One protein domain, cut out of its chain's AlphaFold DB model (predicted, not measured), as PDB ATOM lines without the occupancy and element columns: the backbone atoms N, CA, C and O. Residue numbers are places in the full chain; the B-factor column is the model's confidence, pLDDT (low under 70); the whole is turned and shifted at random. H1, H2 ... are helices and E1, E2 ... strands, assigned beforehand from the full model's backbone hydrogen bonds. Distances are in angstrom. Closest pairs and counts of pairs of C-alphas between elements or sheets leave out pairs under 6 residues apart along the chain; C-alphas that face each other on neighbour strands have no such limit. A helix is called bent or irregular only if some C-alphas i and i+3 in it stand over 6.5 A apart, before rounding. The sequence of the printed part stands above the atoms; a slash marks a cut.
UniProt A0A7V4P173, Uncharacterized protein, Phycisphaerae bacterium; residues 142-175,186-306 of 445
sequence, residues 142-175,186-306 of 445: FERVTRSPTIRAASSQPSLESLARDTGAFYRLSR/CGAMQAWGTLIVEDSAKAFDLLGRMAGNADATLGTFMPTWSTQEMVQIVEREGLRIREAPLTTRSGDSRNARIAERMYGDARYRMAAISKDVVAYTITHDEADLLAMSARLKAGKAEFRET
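This is residues 142 to 175 and 186 to 306 of the 445 residues of an uncharacterized protein of Phycisphaerae bacterium (UniProt A0A7V4P173). A twisted sheet of five strands has helix H4 over one face and helix H6 over the other, three layers with helices on both faces of a sheet. H3 packs side by side with H4, and the two reach past the sheet to small helices H1 and H2; H5 stands at the sheet's level near one end of E1, and residues 301 to 306, with the short H7, stick out. The printed part has 155 residues, with seven named helices and five named strands in the order H1 H2 H3 E1 H4 E2 E3 H5 E4 E5 H6 H7. The sheet runs E1 E5 E4 E3 E2, antiparallel throughout, and the class is mixed, helices and strands. The whole is compact, with a radius of gyration of the C-alphas of 16.4 A and spans of 49 by 38 by 28 A.

In the sheet, E1 is residues 189 to 197, 25.7 A long, with C-alpha 189 at (147.011, 69.437, 116.329). E5 is residues 277 to 283, 19.0 A, E4 is residues 267 to 272, 16.9 A, E3 is residues 239 to 245, 18.6 A, and E2 is residues 232 to 236. H4 is residues 200 to 220, 27.6 A, with a kink of 63 degrees near residue 214; it is irregular, but only just, with C-alphas 216 and 219 at 6.6 A. H6 is residues 287 to 297, 15.2 A, and H3 is residues 157 to 173, 24.7 A. H5 is residues 254 to 263, 14.4 A. H1 is residues 142 to 146, from C-alpha 142 at (141.502, 85.132, 96.538), H2 is residues 149 to 154, and H7 is residues 302 to 305, ending at C-alpha 305 at (162.956, 56.641, 104.840).

E1 and E2 are the edge strands. E1 and E5 pair through N 193 and O 280, 2.9 A, and E5 and E4, a hairpin, through N 281 and O 269, 2.8 A. E4 and E3 pair through N 270 and O 242, 2.8 A, and E3 and E2, also a hairpin, through N 241 and O 234, 2.8 A. H4 is on the sheet at a height of 9.8 A, over E4 and, only just, E5, with 3 C-alphas falling on E5; it runs along the strands, at 7 degrees to E4 on the local plane. The closest C-alphas of H4 and E4 are those of Ser 200 and Ala 272, 5.3 A. H6 is on the opposite face at a height of 8.5 A; its closest C-alphas to E5 are those of Leu 289 and Thr 281, 6.2 A. H3 touches H4, closest at the C-alphas of Asp 166 and Leu 206, 5.8 A, running opposite ways at a tilt of 38 degrees, only just steep. H3 only grazes the sheet, with residues 170 to 173. H5 is on the sheet and, only just, at the sheet's level, with a height of 4.0 A; the C-alphas of Met 262 and Met 189 of E1 are its closest, 5.4 A. H1 only just touches H3, with 3 pairs of C-alphas within 8 A, closest at Thr 146 and Leu 160, 6.7 A, and with residues 160 to 164 of H3 alone. H2 only just touches H4, with 3 such pairs, closest at Ile 151 and Thr 220, 6.9 A, with residues 217 to 220 of H4 alone. H7 is apart from H6, only just, with 8.2 A between their closest C-alphas. In H1, H2, H3, H5 and H6 every O i to N i+4 pair is within hydrogen-bond range, in H4 14 of 17, and H7 is too short for such a pair.

The C-alphas of Ala 153 and Glu 305, 50.1 A apart, are the two farthest apart. Residues 176 to 185 are not printed, and C-alphas 175 and 186 are 34.6 A apart across this cut. The link from H4 to E2, 11 residues, is long. The mean pLDDT of the printed part is 78.0; residues under 70 include 212 to 231 and 247 to 256.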
ATOM      1  N   PHE A 142     141.105  83.988  95.738       72.94
ATOM      2  CA  PHE A 142     141.502  85.132  96.538       72.94
ATOM      3  C   PHE A 142     140.861  86.437  96.033       72.94
ATOM      4  O   PHE A 142     140.289  87.203  96.815       72.94
ATOM      5  N   GLU A 143     140.878  86.679  94.722       73.88
ATOM      6  CA  GLU A 143     140.238  87.840  94.098       73.88
ATOM      7  C   GLU A 143     138.726  87.865  94.332       73.88
ATOM      8  O   GLU A 143     138.147  88.919  94.600       73.88
ATOM      9  N   ARG A 144     138.053  86.716  94.250       71.25
ATOM     10  CA  ARG A 144     136.599  86.653  94.442       71.25
ATOM     11  C   ARG A 144     136.195  86.955  95.864       71.25
ATOM     12  O   ARG A 144     135.262  87.727  96.077       71.25
ATOM     13  N   VAL A 145     136.894  86.375  96.829       69.75
ATOM     14  CA  VAL A 145     136.548  86.614  98.224       69.75
ATOM     15  C   VAL A 145     136.929  88.041  98.628       69.75
ATOM     16  O   VAL A 145     136.127  88.702  99.280       69.75
ATOM     17  N   THR A 146     138.054  88.597  98.157       72.44
ATOM     18  CA  THR A 146     138.386  90.019  98.408       72.44
ATOM     19  C   THR A 146     137.410  91.002  97.756       72.44
ATOM     20  O   THR A 146     137.252  92.123  98.238       72.44
ATOM     21  N   ARG A 147     136.706  90.592  96.691       73.75
ATOM     22  CA  ARG A 147     135.611  91.362  96.082       73.75
ATOM     23  C   ARG A 147     134.274  91.241  96.821       73.75
ATOM     24  O   ARG A 147     133.349  91.973  96.464       73.75
ATOM     25  N   SER A 148     134.152  90.376  97.831       70.19
ATOM     26  CA  SER A 148     132.940  90.281  98.653       70.19
ATOM     27  C   SER A 148     132.614  91.642  99.296       70.19
ATOM     28  O   SER A 148     133.521  92.274  99.850       70.19
ATOM     29  N   PRO A 149     131.349  92.112  99.258       71.38
ATOM     30  CA  PRO A 149     130.949  93.400  99.832       71.38
ATOM     31  C   PRO A 149     131.396  93.580 101.285       71.38
ATOM     32  O   PRO A 149     131.851  94.656 101.661       71.38
ATOM     33  N   THR A 150     131.333  92.509 102.071       66.31
ATOM     34  CA  THR A 150     131.707  92.477 103.488       66.31
ATOM     35  C   THR A 150     133.203  92.711 103.684       66.31
ATOM     36  O   THR A 150     133.598  93.536 104.504       66.31
ATOM     37  N   ILE A 151     134.044  92.054 102.876       69.06
ATOM     38  CA  ILE A 151     135.501  92.249 102.904       69.06
ATOM     39  C   ILE A 151     135.858  93.673 102.484       69.06
ATOM     40  O   ILE A 151     136.659  94.336 103.139       69.06
ATOM     41  N   ARG A 152     135.236  94.173 101.412       74.88
ATOM     42  CA  ARG A 152     135.483  95.536 100.925       74.88
ATOM     43  C   ARG A 152     135.035  96.609 101.916       74.88
ATOM     44  O   ARG A 152     135.628  97.680 101.930       74.88
ATOM     45  N   ALA A 153     134.012  96.334 102.723       71.88
ATOM     46  CA  ALA A 153     133.570  97.232 103.787       71.88
ATOM     47  C   ALA A 153     134.506  97.204 105.010       71.88
ATOM     48  O   ALA A 153     134.665  98.228 105.671       71.88
ATOM     49  N   ALA A 154     135.125  96.055 105.304       68.06
ATOM     50  CA  ALA A 154     135.978  95.853 106.478       68.06
ATOM     51  C   ALA A 154     137.475  96.138 106.238       68.06
ATOM     52  O   ALA A 154     138.234  96.259 107.197       68.06
ATOM     53  N   SER A 155     137.921  96.243 104.983       73.50
ATOM     54  CA  SER A 155     139.332  96.427 104.624       73.50
ATOM     55  C   SER A 155     139.557  97.634 103.714       73.50
ATOM     56  O   SER A 155     138.723  97.984 102.884       73.50
ATOM     57  N   SER A 156     140.737  98.253 103.825       78.00
ATOM     58  CA  SER A 156     141.121  99.351 102.934       78.00
ATOM     59  C   SER A 156     141.443  98.845 101.521       78.00
ATOM     60  O   SER A 156     142.066  97.794 101.353       78.00
ATOM     61  N   GLN A 157     141.071  99.616 100.495       79.88
ATOM     62  CA  GLN A 157     141.379  99.288  99.098       79.88
ATOM     63  C   GLN A 157     142.896  99.086  98.850       79.88
ATOM     64  O   GLN A 157     143.246  98.082  98.227       79.88
ATOM     65  N   PRO A 158     143.815  99.917  99.394       82.44
ATOM     66  CA  PRO A 158     145.256  99.669  99.276       82.44
ATOM     67  C   PRO A 158     145.723  98.344  99.902       82.44
ATOM     68  O   PRO A 158     146.602  97.679  99.349       82.44
ATOM     69  N   SER A 159     145.140  97.932 101.034       76.75
ATOM     70  CA  SER A 159     145.461  96.648 101.679       76.75
ATOM     71  C   SER A 159     145.043  95.465 100.805       76.75
ATOM     72  O   SER A 159     145.829  94.536 100.619       76.75
ATOM     73  N   LEU A 160     143.844  95.528 100.215       77.88
ATOM     74  CA  LEU A 160     143.331  94.496  99.308       77.88
ATOM     75  C   LEU A 160     144.198  94.361  98.051       77.88
ATOM     76  O   LEU A 160     144.556  93.250  97.661       77.88
ATOM     77  N   GLU A 161     144.591  95.485  97.450       81.81
ATOM     78  CA  GLU A 161     145.472  95.506  96.279       81.81
ATOM     79  C   GLU A 161     146.866  94.958  96.597       81.81
ATOM     80  O   GLU A 161     147.427  94.185  95.813       81.81
ATOM     81  N   SER A 162     147.426  95.307  97.761       82.12
ATOM     82  CA  SER A 162     148.719  94.763  98.171       82.12
ATOM     83  C   SER A 162     148.652  93.263  98.420       82.12
ATOM     84  O   SER A 162     149.538  92.544  97.958       82.12
ATOM     85  N   LEU A 163     147.607  92.783  99.099       79.06
ATOM     86  CA  LEU A 163     147.451  91.366  99.400       79.06
ATOM     87  C   LEU A 163     147.241  90.541  98.120       79.06
ATOM     88  O   LEU A 163     147.862  89.489  97.984       79.06
ATOM     89  N   ALA A 164     146.468  91.037  97.146       79.38
ATOM     90  CA  ALA A 164     146.310  90.389  95.839       79.38
ATOM     91  C   ALA A 164     147.643  90.288  95.080       79.38
ATOM     92  O   ALA A 164     148.016  89.219  94.594       79.38
ATOM     93  N   ARG A 165     148.401  91.390  95.033       83.75
ATOM     94  CA  ARG A 165     149.719  91.443  94.389       83.75
ATOM     95  C   ARG A 165     150.723  90.491  95.040       83.75
ATOM     96  O   ARG A 165     151.405  89.762  94.321       83.75
ATOM     97  N   ASP A 166     150.834  90.511  96.370       85.12
ATOM     98  CA  ASP A 166     151.768  89.652  97.103       85.12
ATOM     99  C   ASP A 166     151.373  88.170  96.964       85.12
ATOM    100  O   ASP A 166     152.236  87.331  96.708       85.12
ATOM    101  N   THR A 167     150.076  87.855  97.013       80.56
ATOM    102  CA  THR A 167     149.554  86.492  96.815       80.56
ATOM    103  C   THR A 167     149.880  85.959  95.419       80.56
ATOM    104  O   THR A 167     150.471  84.886  95.296       80.56
ATOM    105  N   GLY A 168     149.574  86.716  94.360       80.62
ATOM    106  CA  GLY A 168     149.912  86.317  92.988       80.62
ATOM    107  C   GLY A 168     151.425  86.186  92.775       80.62
ATOM    108  O   GLY A 168     151.898  85.252  92.129       80.62
ATOM    109  N   ALA A 169     152.223  87.081  93.370       86.75
ATOM    110  CA  ALA A 169     153.680  86.986  93.313       86.75
ATOM    111  C   ALA A 169     154.224  85.745  94.037       86.75
ATOM    112  O   ALA A 169     155.151  85.122  93.525       86.75
ATOM    113  N   PHE A 170     153.653  85.369  95.183       86.25
ATOM    114  CA  PHE A 170     154.029  84.154  95.903       86.25
ATOM    115  C   PHE A 170     153.671  82.889  95.114       86.25
ATOM    116  O   PHE A 170     154.533  82.032  94.928       86.25
ATOM    117  N   TYR A 171     152.449  82.782  94.582       82.31
ATOM    118  CA  TYR A 171     152.044  81.596  93.818       82.31
ATOM    119  C   TYR A 171     152.885  81.382  92.557       82.31
ATOM    120  O   TYR A 171     153.224  80.241  92.253       82.31
ATOM    121  N   ARG A 172     153.324  82.455  91.883       83.19
ATOM    122  CA  ARG A 172     154.266  82.344  90.754       83.19
ATOM    123  C   ARG A 172     155.639  81.793  91.154       83.19
ATOM    124  O   ARG A 172     156.269  81.122  90.336       83.19
ATOM    125  N   LEU A 173     156.089  82.046  92.386       86.88
ATOM    126  CA  LEU A 173     157.333  81.484  92.934       86.88
ATOM    127  C   LEU A 173     157.160  80.054  93.444       86.88
ATOM    128  O   LEU A 173     158.149  79.332  93.536       86.88
ATOM    129  N   SER A 174     155.937  79.655  93.802       87.38
ATOM    130  CA  SER A 174     155.650  78.341  94.371       87.38
ATOM    131  C   SER A 174     155.833  77.229  93.339       87.38
ATOM    132  O   SER A 174     155.439  77.336  92.176       87.38
ATOM    133  N   ARG A 175     156.481  76.156  93.773       87.94
ATOM    134  CA  ARG A 175     156.828  74.968  92.981       87.94
ATOM    135  C   ARG A 175     156.301  73.684  93.620       87.94
ATOM    136  O   ARG A 175     156.263  72.644  92.964       87.94
ATOM    137  N   CYS A 186     143.416  63.971 122.308       60.06
ATOM    138  CA  CYS A 186     142.634  65.051 122.920       60.06
ATOM    139  C   CYS A 186     142.230  66.163 121.931       60.06
ATOM    140  O   CYS A 186     141.616  67.146 122.339       60.06
ATOM    141  N   GLY A 187     142.540  66.012 120.640       61.88
ATOM    142  CA  GLY A 187     142.160  66.943 119.576       61.88
ATOM    143  C   GLY A 187     143.149  68.084 119.324       61.88
ATOM    144  O   GLY A 187     142.935  68.852 118.387       61.88
ATOM    145  N   ALA A 188     144.243  68.185 120.089       76.44
ATOM    146  CA  ALA A 188     145.317  69.128 119.777       76.44
ATOM    147  C   ALA A 188     146.048  68.706 118.492       76.44
ATOM    148  O   ALA A 188     146.340  67.521 118.319       76.44
ATOM    149  N   MET A 189     146.349  69.656 117.608       84.06
ATOM    150  CA  MET A 189     147.011  69.437 116.329       84.06
ATOM    151  C   MET A 189     148.404  70.059 116.327       84.06
ATOM    152  O   MET A 189     148.591  71.220 116.685       84.06
ATOM    153  N   GLN A 190     149.372  69.298 115.830       88.44
ATOM    154  CA  GLN A 190     150.691  69.804 115.468       88.44
ATOM    155  C   GLN A 190     150.903  69.635 113.971       88.44
ATOM    156  O   GLN A 190     150.399  68.675 113.383       88.44
ATOM    157  N   ALA A 191     151.641  70.554 113.352       90.44
ATOM    158  CA  ALA A 191     151.954  70.459 111.933       90.44
ATOM    159  C   ALA A 191     153.383  70.889 111.594       90.44
ATOM    160  O   ALA A 191     153.954  71.792 112.206       90.44
ATOM    161  N   TRP A 192     153.924  70.271 110.552       92.31
ATOM    162  CA  TRP A 192     155.234  70.539 109.973       92.31
ATOM    163  C   TRP A 192     155.098  70.561 108.460       92.31
ATOM    164  O   TRP A 192     154.350  69.775 107.883       92.31
ATOM    165  N   GLY A 193     155.846  71.419 107.786       92.31
ATOM    166  CA  GLY A 193     155.798  71.432 106.338       92.31
ATOM    167  C   GLY A 193     156.878  72.269 105.697       92.31
ATOM    168  O   GLY A 193     157.662  72.960 106.352       92.31
ATOM    169  N   THR A 194     156.911  72.184 104.377       92.19
ATOM    170  CA  THR A 194     157.812  72.975 103.551       92.19
ATOM    171  C   THR A 194     157.052  73.571 102.377       92.19
ATOM    172  O   THR A 194     156.038  73.041 101.927       92.19
ATOM    173  N   LEU A 195     157.537  74.702 101.893       91.00
ATOM    174  CA  LEU A 195     157.135  75.324 100.647       91.00
ATOM    175  C   LEU A 195     158.364  75.313  99.750       91.00
ATOM    176  O   LEU A 195     159.401  75.874 100.111       91.00
ATOM    177  N   ILE A 196     158.236  74.660  98.603       91.06
ATOM    178  CA  ILE A 196     159.272  74.603  97.580       91.06
ATOM    179  C   ILE A 196     159.031  75.792  96.661       91.06
ATOM    180  O   ILE A 196     157.928  75.976  96.141       91.06
ATOM    181  N   VAL A 197     160.048  76.624  96.487       90.88
ATOM    182  CA  VAL A 197     159.949  77.926  95.831       90.88
ATOM    183  C   VAL A 197     161.200  78.218  95.011       90.88
ATOM    184  O   VAL A 197     162.264  77.671  95.264       90.88
ATOM    185  N   GLU A 198     161.103  79.110  94.028       90.69
ATOM    186  CA  GLU A 198     162.283  79.512  93.238       90.69
ATOM    187  C   GLU A 198     163.290  80.362  94.025       90.69
ATOM    188  O   GLU A 198     164.492  80.328  93.755       90.69
ATOM    189  N   ASP A 199     162.781  81.154  94.968       93.69
ATOM    190  CA  ASP A 199     163.549  82.074  95.803       93.69
ATOM    191  C   ASP A 199     162.913  82.125  97.193       93.69
ATOM    192  O   ASP A 199     161.871  82.756  97.406       93.69
ATOM    193  N   SER A 200     163.531  81.424  98.139       93.75
ATOM    194  CA  SER A 200     163.041  81.312  99.510       93.75
ATOM    195  C   SER A 200     163.092  82.627 100.274       93.75
ATOM    196  O   SER A 200     162.199  82.872 101.079       93.75
ATOM    197  N   ALA A 201     164.072  83.496 100.017       94.00
ATOM    198  CA  ALA A 201     164.194  84.778 100.702       94.00
ATOM    199  C   ALA A 201     163.051  85.705 100.280       94.00
ATOM    200  O   ALA A 201     162.346  86.272 101.120       94.00
ATOM    201  N   LYS A 202     162.797  85.778  98.969       94.75
ATOM    202  CA  LYS A 202     161.670  86.532  98.418       94.75
ATOM    203  C   LYS A 202     160.328  85.944  98.850       94.75
ATOM    204  O   LYS A 202     159.437  86.705  99.232       94.75
ATOM    205  N   ALA A 203     160.172  84.619  98.811       90.75
ATOM    206  CA  ALA A 203     158.953  83.940  99.250       90.75
ATOM    207  C   ALA A 203     158.687  84.161 100.743       90.75
ATOM    208  O   ALA A 203     157.566  84.484 101.124       90.75
ATOM    209  N   PHE A 204     159.723  84.062 101.577       91.56
ATOM    210  CA  PHE A 204     159.669  84.371 102.998       91.56
ATOM    211  C   PHE A 204     159.142  85.794 103.204       91.56
ATOM    212  O   PHE A 204     158.149  85.979 103.905       91.56
ATOM    213  N   ASP A 205     159.732  86.803 102.559       90.31
ATOM    214  CA  ASP A 205     159.275  88.190 102.693       90.31
ATOM    215  C   ASP A 205     157.854  88.435 102.158       90.31
ATOM    216  O   ASP A 205     157.107  89.197 102.773       90.31
ATOM    217  N   LEU A 206     157.457  87.782 101.060       87.44
ATOM    218  CA  LEU A 206     156.083  87.814 100.543       87.44
ATOM    219  C   LEU A 206     155.090  87.253 101.561       87.44
ATOM    220  O   LEU A 206     154.124  87.931 101.890       87.44
ATOM    221  N   LEU A 207     155.363  86.069 102.109       84.31
ATOM    222  CA  LEU A 207     154.531  85.432 103.132       84.31
ATOM    223  C   LEU A 207     154.429  86.294 104.398       84.31
ATOM    224  O   LEU A 207     153.352  86.410 104.972       84.31
ATOM    225  N   GLY A 208     155.513  86.971 104.791       79.25
ATOM    226  CA  GLY A 208     155.492  87.933 105.894       79.25
ATOM    227  C   GLY A 208     154.575  89.134 105.636       79.25
ATOM    228  O   GLY A 208     153.808  89.522 106.516       79.25
ATOM    229  N   ARG A 209     154.613  89.711 104.427       79.94
ATOM    230  CA  ARG A 209     153.699  90.805 104.039       79.94
ATOM    231  C   ARG A 209     152.259  90.331 103.908       79.94
ATOM    232  O   ARG A 209     151.349  91.040 104.334       79.94
ATOM    233  N   MET A 210     152.059  89.133 103.359       77.44
ATOM    234  CA  MET A 210     150.754  88.492 103.295       77.44
ATOM    235  C   MET A 210     150.187  88.316 104.697       77.44
ATOM    236  O   MET A 210     149.075  88.760 104.905       77.44
ATOM    237  N   ALA A 211     150.945  87.783 105.662       70.81
ATOM    238  CA  ALA A 211     150.510  87.627 107.054       70.81
ATOM    239  C   ALA A 211     150.156  88.971 107.727       70.81
ATOM    240  O   ALA A 211     149.119  89.088 108.373       70.81
ATOM    241  N   GLY A 212     150.964  90.015 107.517       67.75
ATOM    242  CA  GLY A 212     150.670  91.349 108.056       67.75
ATOM    243  C   GLY A 212     149.391  91.974 107.479       67.75
ATOM    244  O   GLY A 212     148.579  92.528 108.213       67.75
ATOM    245  N   ASN A 213     149.172  91.847 106.168       63.62
ATOM    246  CA  ASN A 213     147.964  92.352 105.503       63.62
ATOM    247  C   ASN A 213     146.749  91.428 105.708       63.62
ATOM    248  O   ASN A 213     145.605  91.876 105.673       63.62
ATOM    249  N   ALA A 214     146.993  90.140 105.929       60.81
ATOM    250  CA  ALA A 214     146.016  89.127 106.278       60.81
ATOM    251  C   ALA A 214     145.369  89.423 107.624       60.81
ATOM    252  O   ALA A 214     144.161  89.289 107.750       60.81
ATOM    253  N   ASP A 215     146.110  89.909 108.608       56.06
ATOM    254  CA  ASP A 215     145.464  90.355 109.833       56.06
ATOM    255  C   ASP A 215     144.474  91.504 109.537       56.06
ATOM    256  O   ASP A 215     143.319  91.454 109.936       56.06
ATOM    257  N   ALA A 216     144.802  92.457 108.663       51.34
ATOM    258  CA  ALA A 216     143.848  93.494 108.248       51.34
ATOM    259  C   ALA A 216     142.683  93.003 107.341       51.34
ATOM    260  O   ALA A 216     141.683  93.712 107.208       51.34
ATOM    261  N   THR A 217     142.784  91.818 106.716       50.38
ATOM    262  CA  THR A 217     141.857  91.348 105.656       50.38
ATOM    263  C   THR A 217     141.425  89.871 105.769       50.38
ATOM    264  O   THR A 217     140.227  89.592 105.737       50.38
ATOM    265  N   LEU A 218     142.352  88.912 105.912       47.25
ATOM    266  CA  LEU A 218     142.095  87.476 106.155       47.25
ATOM    267  C   LEU A 218     141.536  87.143 107.541       47.25
ATOM    268  O   LEU A 218     140.913  86.094 107.655       47.25
ATOM    269  N   GLY A 219     141.634  88.010 108.552       49.44
ATOM    270  CA  GLY A 219     140.861  87.843 109.797       49.44
ATOM    271  C   GLY A 219     139.336  87.873 109.578       49.44
ATOM    272  O   GLY A 219     138.555  87.754 110.514       49.44
ATOM    273  N   THR A 220     138.915  88.054 108.327       42.53
ATOM    274  CA  THR A 220     137.548  87.941 107.825       42.53
ATOM    275  C   THR A 220     137.309  86.627 107.050       42.53
ATOM    276  O   THR A 220     136.178  86.177 106.945       42.53
ATOM    277  N   PHE A 221     138.369  86.006 106.513       42.88
ATOM    278  CA  PHE A 221     138.374  84.738 105.756       42.88
ATOM    279  C   PHE A 221     138.612  83.512 106.635       42.88
ATOM    280  O   PHE A 221     138.055  82.448 106.387       42.88
ATOM    281  N   MET A 222     139.465  83.672 107.640       44.19
ATOM    282  CA  MET A 222     139.719  82.724 108.713       44.19
ATOM    283  C   MET A 222     139.368  83.443 110.011       44.19
ATOM    284  O   MET A 222     140.255  83.870 110.739       44.19
ATOM    285  N   PRO A 223     138.076  83.680 110.265       38.66
ATOM    286  CA  PRO A 223     137.649  84.556 111.349       38.66
ATOM    287  C   PRO A 223     138.015  84.040 112.751       38.66
ATOM    288  O   PRO A 223     138.058  84.797 113.716       38.66
ATOM    289  N   THR A 224     138.364  82.756 112.840       40.53
ATOM    290  CA  THR A 224     139.016  82.108 113.979       40.53
ATOM    291  C   THR A 224     140.418  82.616 114.272       40.53
ATOM    292  O   THR A 224     140.823  82.615 115.428       40.53
ATOM    293  N   TRP A 225     141.196  82.948 113.245       45.94
ATOM    294  CA  TRP A 225     142.634  83.145 113.345       45.94
ATOM    295  C   TRP A 225     142.950  84.593 113.068       45.94
ATOM    296  O   TRP A 225     142.784  85.107 111.963       45.94
ATOM    297  N   SER A 226     143.450  85.249 114.099       46.41
ATOM    298  CA  SER A 226     144.056  86.547 113.944       46.41
ATOM    299  C   SER A 226     145.498  86.391 114.343       46.41
ATOM    300  O   SER A 226     145.793  86.036 115.475       46.41
ATOM    301  N   THR A 227     146.421  86.728 113.458       49.94
ATOM    302  CA  THR A 227     147.788  87.014 113.895       49.94
ATOM    303  C   THR A 227     147.815  88.426 114.493       49.94
ATOM    304  O   THR A 227     148.649  89.237 114.094       49.94
ATOM    305  N   GLN A 228     146.860  88.748 115.384       45.66
ATOM    306  CA  GLN A 228     146.566  90.125 115.812       45.66
ATOM    307  C   GLN A 228     147.668  90.734 116.671       45.66
ATOM    308  O   GLN A 228     147.619  91.918 116.986       45.66
ATOM    309  N   GLU A 229     148.705  89.971 117.003       47.41
ATOM    310  CA  GLU A 229     149.856  90.474 117.729       47.41
ATOM    311  C   GLU A 229     151.153  89.902 117.143       47.41
ATOM    312  O   GLU A 229     151.421  88.706 117.203       47.41
ATOM    313  N   MET A 230     151.941  90.815 116.564       52.94
ATOM    314  CA  MET A 230     153.364  90.717 116.224       52.94
ATOM    315  C   MET A 230     153.822  89.389 115.607       52.94
ATOM    316  O   MET A 230     154.298  88.496 116.302       52.94
ATOM    317  N   VAL A 231     153.849  89.338 114.268       65.88
ATOM    318  CA  VAL A 231     154.850  88.511 113.580       65.88
ATOM    319  C   VAL A 231     156.221  89.009 114.034       65.88
ATOM    320  O   VAL A 231     156.713  90.035 113.556       65.88
ATOM    321  N   GLN A 232     156.819  88.322 115.000       77.06
ATOM    322  CA  GLN A 232     158.150  88.641 115.481       77.06
ATOM    323  C   GLN A 232     159.155  88.019 114.527       77.06
ATOM    324  O   GLN A 232     159.003  86.883 114.076       77.06
ATOM    325  N   ILE A 233     160.183  88.790 114.195       84.81
ATOM    326  CA  ILE A 233     161.355  88.254 113.524       84.81
ATOM    327  C   ILE A 233     162.394  88.021 114.607       84.81
ATOM    328  O   ILE A 233     162.885  88.975 115.209       84.81
ATOM    329  N   VAL A 234     162.719  86.758 114.840       88.12
ATOM    330  CA  VAL A 234     163.765  86.344 115.770       88.12
ATOM    331  C   VAL A 234     164.911  85.715 114.992       88.12
ATOM    332  O   VAL A 234     164.702  85.014 114.003       88.12
ATOM    333  N   GLU A 235     166.138  85.975 115.429       90.62
ATOM    334  CA  GLU A 235     167.324  85.304 114.899       90.62
ATOM    335  C   GLU A 235     167.769  84.205 115.866       90.62
ATOM    336  O   GLU A 235     167.972  84.456 117.060       90.62
ATOM    337  N   ARG A 236     167.893  82.973 115.364       89.00
ATOM    338  CA  ARG A 236     168.304  81.784 116.131       89.00
ATOM    339  C   ARG A 236     169.174  80.896 115.261       89.00
ATOM    340  O   ARG A 236     168.803  80.614 114.129       89.00
ATOM    341  N   GLU A 237     170.336  80.486 115.763       87.12
ATOM    342  CA  GLU A 237     171.283  79.628 115.023       87.12
ATOM    343  C   GLU A 237     171.583  80.124 113.587       87.12
ATOM    344  O   GLU A 237     171.752  79.343 112.648       87.12
ATOM    345  N   GLY A 238     171.613  81.450 113.393       86.12
ATOM    346  CA  GLY A 238     171.824  82.082 112.085       86.12
ATOM    347  C   GLY A 238     170.627  82.022 111.124       86.12
ATOM    348  O   GLY A 238     170.781  82.339 109.947       86.12
ATOM    349  N   LEU A 239     169.443  81.616 111.591       89.88
ATOM    350  CA  LEU A 239     168.190  81.635 110.836       89.88
ATOM    351  C   LEU A 239     167.329  82.820 111.264       89.88
ATOM    352  O   LEU A 239     167.082  83.028 112.451       89.88
ATOM    353  N   ARG A 240     166.811  83.546 110.272       92.62
ATOM    354  CA  ARG A 240     165.766  84.552 110.455       92.62
ATOM    355  C   ARG A 240     164.415  83.839 110.471       92.62
ATOM    356  O   ARG A 240     163.938  83.388 109.430       92.62
ATOM    357  N   ILE A 241     163.814  83.729 111.649       92.31
ATOM    358  CA  ILE A 241     162.546  83.035 111.879       92.31
ATOM    359  C   ILE A 241     161.451  84.080 112.050       92.31
ATOM    360  O   ILE A 241     161.586  85.001 112.852       92.31
ATOM    361  N   ARG A 242     160.364  83.938 111.291       89.81
ATOM    362  CA  ARG A 242     159.105  84.617 111.601       89.81
ATOM    363  C   ARG A 242     158.294  83.714 112.498       89.81
ATOM    364  O   ARG A 242     158.042  82.569 112.130       89.81
ATOM    365  N   GLU A 243     157.861  84.241 113.626       87.00
ATOM    366  CA  GLU A 243     156.968  83.537 114.526       87.00
ATOM    367  C   GLU A 243     155.755  84.385 114.886       87.00
ATOM    368  O   GLU A 243     155.843  85.605 115.016       87.00
ATOM    369  N   ALA A 244     154.616  83.721 115.021       81.06
ATOM    370  CA  ALA A 244     153.370  84.320 115.455       81.06
ATOM    371  C   ALA A 244     152.649  83.341 116.387       81.06
ATOM    372  O   ALA A 244     152.617  82.136 116.101       81.06
ATOM    373  N   PRO A 245     152.069  83.816 117.499       76.06
ATOM    374  CA  PRO A 245     151.148  82.990 118.256       76.06
ATOM    375  C   PRO A 245     149.902  82.713 117.406       76.06
ATOM    376  O   PRO A 245     149.481  83.552 116.606       76.06
ATOM    377  N   LEU A 246     149.305  81.537 117.581       71.19
ATOM    378  CA  LEU A 246     147.983  81.258 117.029       71.19
ATOM    379  C   LEU A 246     146.930  81.816 117.983       71.19
ATOM    380  O   LEU A 246     146.333  81.083 118.762       71.19
ATOM    381  N   THR A 247     146.742  83.137 117.963       61.25
ATOM    382  CA  THR A 247     145.685  83.778 118.746       61.25
ATOM    383  C   THR A 247     144.382  83.852 117.961       61.25
ATOM    384  O   THR A 247     144.328  83.948 116.730       61.25
ATOM    385  N   THR A 248     143.286  83.788 118.699       57.75
ATOM    386  CA  THR A 248     141.955  84.055 118.170       57.75
ATOM    387  C   THR A 248     141.638  85.524 118.406       57.75
ATOM    388  O   THR A 248     141.967  86.063 119.464       57.75
ATOM    389  N   ARG A 249     140.984  86.187 117.445       55.47
ATOM    390  CA  ARG A 249     140.419  87.528 117.667       55.47
ATOM    391  C   ARG A 249     139.576  87.511 118.934       55.47
ATOM    392  O   ARG A 249     138.778  86.595 119.113       55.47
ATOM    393  N   SER A 250     139.761  88.501 119.804       47.34
ATOM    394  CA  SER A 250     139.040  88.605 121.074       47.34
ATOM    395  C   SER A 250     137.530  88.449 120.857       47.34
ATOM    396  O   SER A 250     136.897  89.313 120.246       47.34
ATOM    397  N   GLY A 251     136.968  87.344 121.343       55.12
ATOM    398  CA  GLY A 251     135.552  87.017 121.239       55.12
ATOM    399  C   GLY A 251     135.295  85.552 121.587       55.12
ATOM    400  O   GLY A 251     136.058  84.673 121.201       55.12
ATOM    401  N   ASP A 252     134.205  85.280 122.303       59.69
ATOM    402  CA  ASP A 252     133.776  83.921 122.666       59.69
ATOM    403  C   ASP A 252     133.022  83.247 121.496       59.69
ATOM    404  O   ASP A 252     131.867  82.822 121.611       59.69
ATOM    405  N   SER A 253     133.640  83.218 120.309       66.06
ATOM    406  CA  SER A 253     133.056  82.567 119.130       66.06
ATOM    407  C   SER A 253     133.290  81.051 119.174       66.06
ATOM    408  O   SER A 253     134.292  80.570 119.704       66.06
ATOM    409  N   ARG A 254     132.370  80.265 118.588       67.25
ATOM    410  CA  ARG A 254     132.510  78.798 118.404       67.25
ATOM    411  C   ARG A 254     133.892  78.442 117.856       67.25
ATOM    412  O   ARG A 254     134.595  77.575 118.358       67.25
ATOM    413  N   ASN A 255     134.240  79.185 116.827       66.38
ATOM    414  CA  ASN A 255     135.444  79.116 116.044       66.38
ATOM    415  C   ASN A 255     136.697  79.390 116.911       66.38
ATOM    416  O   ASN A 255     137.648  78.607 116.878       66.38
ATOM    417  N   ALA A 256     136.683  80.442 117.736       68.38
ATOM    418  CA  ALA A 256     137.774  80.735 118.664       68.38
ATOM    419  C   ALA A 256     137.984  79.602 119.685       68.38
ATOM    420  O   ALA A 256     139.107  79.141 119.870       68.38
ATOM    421  N   ARG A 257     136.900  79.064 120.264       71.06
ATOM    422  CA  ARG A 257     136.973  77.935 121.212       71.06
ATOM    423  C   ARG A 257     137.563  76.665 120.591       71.06
ATOM    424  O   ARG A 257     138.290  75.940 121.265       71.06
ATOM    425  N   ILE A 258     137.250  76.375 119.326       71.25
ATOM    426  CA  ILE A 258     137.832  75.228 118.606       71.25
ATOM    427  C   ILE A 258     139.328  75.460 118.380       71.25
ATOM    428  O   ILE A 258     140.131  74.580 118.680       71.25
ATOM    429  N   ALA A 259     139.711  76.646 117.901       72.69
ATOM    430  CA  ALA A 259     141.109  76.977 117.651       72.69
ATOM    431  C   ALA A 259     141.955  76.938 118.937       72.69
ATOM    432  O   ALA A 259     143.009  76.309 118.940       72.69
ATOM    433  N   GLU A 260     141.478  77.515 120.042       74.88
ATOM    434  CA  GLU A 260     142.170  77.465 121.336       74.88
ATOM    435  C   GLU A 260     142.390  76.022 121.809       74.88
ATOM    436  O   GLU A 260     143.455  75.685 122.311       74.88
ATOM    437  N   ARG A 261     141.425  75.124 121.600       74.56
ATOM    438  CA  ARG A 261     141.570  73.719 122.003       74.56
ATOM    439  C   ARG A 261     142.446  72.897 121.064       74.56
ATOM    440  O   ARG A 261     143.147  72.001 121.524       74.56
ATOM    441  N   MET A 262     142.397  73.179 119.764       76.31
ATOM    442  CA  MET A 262     143.212  72.479 118.771       76.31
ATOM    443  C   MET A 262     144.673  72.918 118.814       76.31
ATOM    444  O   MET A 262     145.557  72.093 118.617       76.31
ATOM    445  N   TYR A 263     144.949  74.197 119.044       75.69
ATOM    446  CA  TYR A 263     146.304  74.737 118.947       75.69
ATOM    447  C   TYR A 263     146.887  75.127 120.304       75.69
ATOM    448  O   TYR A 263     148.103  75.105 120.456       75.69
ATOM    449  N   GLY A 264     146.062  75.440 121.303       76.75
ATOM    450  CA  GLY A 264     146.532  75.893 122.610       76.75
ATOM    451  C   GLY A 264     147.482  77.081 122.481       76.75
ATOM    452  O   GLY A 264     147.198  78.058 121.794       76.75
ATOM    453  N   ASP A 265     148.646  76.961 123.107       77.81
ATOM    454  CA  ASP A 265     149.757  77.911 123.035       77.81
ATOM    455  C   ASP A 265     150.743  77.627 121.879       77.81
ATOM    456  O   ASP A 265     151.854  78.166 121.860       77.81
ATOM    457  N   ALA A 266     150.368  76.795 120.898       82.69
ATOM    458  CA  ALA A 266     151.195  76.548 119.722       82.69
ATOM    459  C   ALA A 266     151.458  77.844 118.945       82.69
ATOM    460  O   ALA A 266     150.627  78.752 118.842       82.69
ATOM    461  N   ARG A 267     152.645  77.914 118.341       84.50
ATOM    462  CA  ARG A 267     153.069  79.048 117.520       84.50
ATOM    463  C   ARG A 267     153.264  78.591 116.088       84.50
ATOM    464  O   ARG A 267     153.848  77.534 115.835       84.50
ATOM    465  N   TYR A 268     152.815  79.424 115.157       86.50
ATOM    466  CA  TYR A 268     153.238  79.327 113.772       86.50
ATOM    467  C   TYR A 268     154.660  79.867 113.667       86.50
ATOM    468  O   TYR A 268     154.929  80.998 114.079       86.50
ATOM    469  N   ARG A 269     155.571  79.076 113.110       90.00
ATOM    470  CA  ARG A 269     156.945  79.501 112.839       90.00
ATOM    471  C   ARG A 269     157.291  79.205 111.395       90.00
ATOM    472  O   ARG A 269     156.893  78.174 110.865       90.00
ATOM    473  N   MET A 270     158.057  80.083 110.765       92.00
ATOM    474  CA  MET A 270     158.540  79.886 109.404       92.00
ATOM    475  C   MET A 270     159.936  80.467 109.208       92.00
ATOM    476  O   MET A 270     160.284  81.488 109.804       92.00
ATOM    477  N   ALA A 271     160.724  79.864 108.325       93.25
ATOM    478  CA  ALA A 271     162.040  80.373 107.957       93.25
ATOM    479  C   ALA A 271     162.431  79.953 106.537       93.25
ATOM    480  O   ALA A 271     162.122  78.848 106.093       93.25
ATOM    481  N   ALA A 272     163.147  80.832 105.834       93.81
ATOM    482  CA  ALA A 272     163.881  80.464 104.627       93.81
ATOM    483  C   ALA A 272     165.116  79.648 105.036       93.81
ATOM    484  O   ALA A 272     166.001  80.168 105.718       93.81
ATOM    485  N   ILE A 273     165.155  78.364 104.672       90.25
ATOM    486  CA  ILE A 273     166.177  77.421 105.156       90.25
ATOM    487  C   ILE A 273     167.291  77.199 104.129       90.25
ATOM    488  O   ILE A 273     168.470  77.175 104.487       90.25
ATOM    489  N   SER A 274     166.914  77.022 102.864       89.56
ATOM    490  CA  SER A 274     167.807  76.879 101.705       89.56
ATOM    491  C   SER A 274     167.448  77.933 100.659       89.56
ATOM    492  O   SER A 274     166.570  78.752 100.901       89.56
ATOM    493  N   LYS A 275     168.091  77.925  99.484       91.06
ATOM    494  CA  LYS A 275     167.759  78.837  98.371       91.06
ATOM    495  C   LYS A 275     166.311  78.679  97.876       91.06
ATOM    496  O   LYS A 275     165.715  79.643  97.409       91.06
ATOM    497  N   ASP A 276     165.769  77.476  97.989       91.50
ATOM    498  CA  ASP A 276     164.548  77.010  97.335       91.50
ATOM    499  C   ASP A 276     163.488  76.461  98.306       91.50
ATOM    500  O   ASP A 276     162.430  76.015  97.875       91.50
ATOM    501  N   VAL A 277     163.736  76.503  99.621       92.31
ATOM    502  CA  VAL A 277     162.806  75.973 100.628       92.31
ATOM    503  C   VAL A 277     162.532  76.984 101.734       92.31
ATOM    504  O   VAL A 277     163.444  77.504 102.386       92.31
ATOM    505  N   VAL A 278     161.243  77.195 101.995       92.81
ATOM    506  CA  VAL A 278     160.739  77.800 103.230       92.81
ATOM    507  C   VAL A 278     160.139  76.687 104.086       92.81
ATOM    508  O   VAL A 278     159.192  76.031 103.662       92.81
ATOM    509  N   ALA A 279     160.676  76.456 105.281       93.25
ATOM    510  CA  ALA A 279     160.097  75.514 106.239       93.25
ATOM    511  C   ALA A 279     159.112  76.238 107.159       93.25
ATOM    512  O   ALA A 279     159.312  77.417 107.467       93.25
ATOM    513  N   TYR A 280     158.077  75.534 107.612       92.06
ATOM    514  CA  TYR A 280     157.141  76.044 108.607       92.06
ATOM    515  C   TYR A 280     156.692  74.963 109.594       92.06
ATOM    516  O   TYR A 280     156.681  73.771 109.275       92.06
ATOM    517  N   THR A 281     156.297  75.393 110.791       92.31
ATOM    518  CA  THR A 281     155.699  74.543 111.824       92.31
ATOM    519  C   THR A 281     154.520  75.240 112.496       92.31
ATOM    520  O   THR A 281     154.446  76.468 112.536       92.31
ATOM    521  N   ILE A 282     153.601  74.441 113.028       88.94
ATOM    522  CA  ILE A 282     152.577  74.828 113.998       88.94
ATOM    523  C   ILE A 282     152.780  73.910 115.199       88.94
ATOM    524  O   ILE A 282     152.331  72.763 115.198       88.94
ATOM    525  N   THR A 283     153.566  74.377 116.166       87.88
ATOM    526  CA  THR A 283     154.064  73.559 117.280       87.88
ATOM    527  C   THR A 283     154.251  74.405 118.535       87.88
ATOM    528  O   THR A 283     154.473  75.617 118.462       87.88
ATOM    529  N   HIS A 284     154.224  73.766 119.703       84.50
ATOM    530  CA  HIS A 284     154.592  74.420 120.965       84.50
ATOM    531  C   HIS A 284     156.111  74.663 121.025       84.50
ATOM    532  O   HIS A 284     156.564  75.762 121.349       84.50
ATOM    533  N   ASP A 285     156.898  73.676 120.592       83.56
ATOM    534  CA  ASP A 285     158.361  73.701 120.664       83.56
ATOM    535  C   ASP A 285     159.006  74.401 119.449       83.56
ATOM    536  O   ASP A 285     158.726  74.066 118.293       83.56
ATOM    537  N   GLU A 286     159.885  75.372 119.716       81.44
ATOM    538  CA  GLU A 286     160.714  76.054 118.710       81.44
ATOM    539  C   GLU A 286     161.766  75.114 118.102       81.44
ATOM    540  O   GLU A 286     162.091  75.240 116.915       81.44
ATOM    541  N   ALA A 287     162.256  74.140 118.878       87.25
ATOM    542  CA  ALA A 287     163.296  73.208 118.453       87.25
ATOM    543  C   ALA A 287     162.892  72.399 117.211       87.25
ATOM    544  O   ALA A 287     163.755  71.946 116.459       87.25
ATOM    545  N   ASP A 288     161.592  72.265 116.941       88.94
ATOM    546  CA  ASP A 288     161.077  71.566 115.769       88.94
ATOM    547  C   ASP A 288     161.493  72.225 114.449       88.94
ATOM    548  O   ASP A 288     161.967  71.530 113.545       88.94
ATOM    549  N   LEU A 289     161.385  73.555 114.340       91.00
ATOM    550  CA  LEU A 289     161.778  74.270 113.120       91.00
ATOM    551  C   LEU A 289     163.302  74.231 112.927       91.00
ATOM    552  O   LEU A 289     163.782  74.035 111.807       91.00
ATOM    553  N   LEU A 290     164.068  74.368 114.013       92.12
ATOM    554  CA  LEU A 290     165.530  74.272 113.983       92.12
ATOM    555  C   LEU A 290     165.987  72.865 113.574       92.12
ATOM    556  O   LEU A 290     166.845  72.709 112.705       92.12
ATOM    557  N   ALA A 291     165.348  71.825 114.112       90.88
ATOM    558  CA  ALA A 291     165.640  70.447 113.747       90.88
ATOM    559  C   ALA A 291     165.266  70.149 112.283       90.88
ATOM    560  O   ALA A 291     166.005  69.444 111.593       90.88
ATOM    561  N   MET A 292     164.148  70.681 111.771       91.62
ATOM    562  CA  MET A 292     163.820  70.606 110.338       91.62
ATOM    563  C   MET A 292     164.879  71.303 109.480       91.62
ATOM    564  O   MET A 292     165.328  70.743 108.481       91.62
ATOM    565  N   SER A 293     165.336  72.484 109.900       91.06
ATOM    566  CA  SER A 293     166.411  73.214 109.222       91.06
ATOM    567  C   SER A 293     167.704  72.402 109.147       91.06
ATOM    568  O   SER A 293     168.289  72.253 108.072       91.06
ATOM    569  N   ALA A 294     168.118  71.805 110.266       91.00
ATOM    570  CA  ALA A 294     169.298  70.952 110.327       91.00
ATOM    571  C   ALA A 294     169.179  69.732 109.395       91.00
ATOM    572  O   ALA A 294     170.134  69.403 108.689       91.00
ATOM    573  N   ARG A 295     168.002  69.086 109.335       90.25
ATOM    574  CA  ARG A 295     167.740  67.953 108.426       90.25
ATOM    575  C   ARG A 295     167.810  68.359 106.957       90.25
ATOM    576  O   ARG A 295     168.477  67.670 106.189       90.25
ATOM    577  N   LEU A 296     167.177  69.474 106.585       88.00
ATOM    578  CA  LEU A 296     167.215  70.014 105.223       88.00
ATOM    579  C   LEU A 296     168.650  70.319 104.784       88.00
ATOM    580  O   LEU A 296     169.078  69.865 103.727       88.00
ATOM    581  N   LYS A 297     169.422  71.022 105.623       87.31
ATOM    582  CA  LYS A 297     170.834  71.340 105.343       87.31
ATOM    583  C   LYS A 297     171.707  70.089 105.213       87.31
ATOM    584  O   LYS A 297     172.655  70.090 104.436       87.31
ATOM    585  N   ALA A 298     171.380  69.029 105.950       88.69
ATOM    586  CA  ALA A 298     172.059  67.739 105.872       88.69
ATOM    587  C   ALA A 298     171.548  66.829 104.734       88.69
ATOM    588  O   ALA A 298     172.030  65.706 104.611       88.69
ATOM    589  N   GLY A 299     170.569  67.269 103.932       84.69
ATOM    590  CA  GLY A 299     169.978  66.464 102.858       84.69
ATOM    591  C   GLY A 299     169.238  65.216 103.353       84.69
ATOM    592  O   GLY A 299     169.155  64.225 102.632       84.69
ATOM    593  N   LYS A 300     168.735  65.233 104.593       85.19
ATOM    594  CA  LYS A 300     168.040  64.091 105.197       85.19
ATOM    595  C   LYS A 300     166.568  64.055 104.803       85.19
ATOM    596  O   LYS A 300     165.884  65.082 104.807       85.19
ATOM    597  N   ALA A 301     166.058  62.850 104.565       82.94
ATOM    598  CA  ALA A 301     164.665  62.607 104.212       82.94
ATOM    599  C   ALA A 301     164.046  61.544 105.145       82.94
ATOM    600  O   ALA A 301     163.485  60.539 104.713       82.94
ATOM    601  N   GLU A 302     164.163  61.770 106.455       86.38
ATOM    602  CA  GLU A 302     163.816  60.788 107.494       86.38
ATOM    603  C   GLU A 302     162.353  60.311 107.408       86.38
ATOM    604  O   GLU A 302     162.069  59.135 107.641       86.38
ATOM    605  N   PHE A 303     161.422  61.199 107.032       89.12
ATOM    606  CA  PHE A 303     160.019  60.838 106.820       89.12
ATOM    607  C   PHE A 303     159.865  59.742 105.752       89.12
ATOM    608  O   PHE A 303     159.356  58.661 106.053       89.12
ATOM    609  N   ARG A 304     160.367  59.970 104.527       87.62
ATOM    610  CA  ARG A 304     160.247  58.995 103.426       87.62
ATOM    611  C   ARG A 304     161.047  57.713 103.668       87.62
ATOM    612  O   ARG A 304     160.732  56.692 103.077       87.62
ATOM    613  N   GLU A 305     162.092  57.778 104.494       88.62
ATOM    614  CA  GLU A 305     162.956  56.641 104.840       88.62
ATOM    615  C   GLU A 305     162.335  55.722 105.901       88.62
ATOM    616  O   GLU A 305     162.826  54.617 106.133       88.62
ATOM    617  N   THR A 306     161.232  56.137 106.531       89.44
ATOM    618  CA  THR A 306     160.470  55.266 107.430       89.44
ATOM    619  C   THR A 306     159.971  54.048 106.646       89.44
ATOM    620  O   THR A 306     159.252  54.239 105.666       89.44
TER     621      THR A 306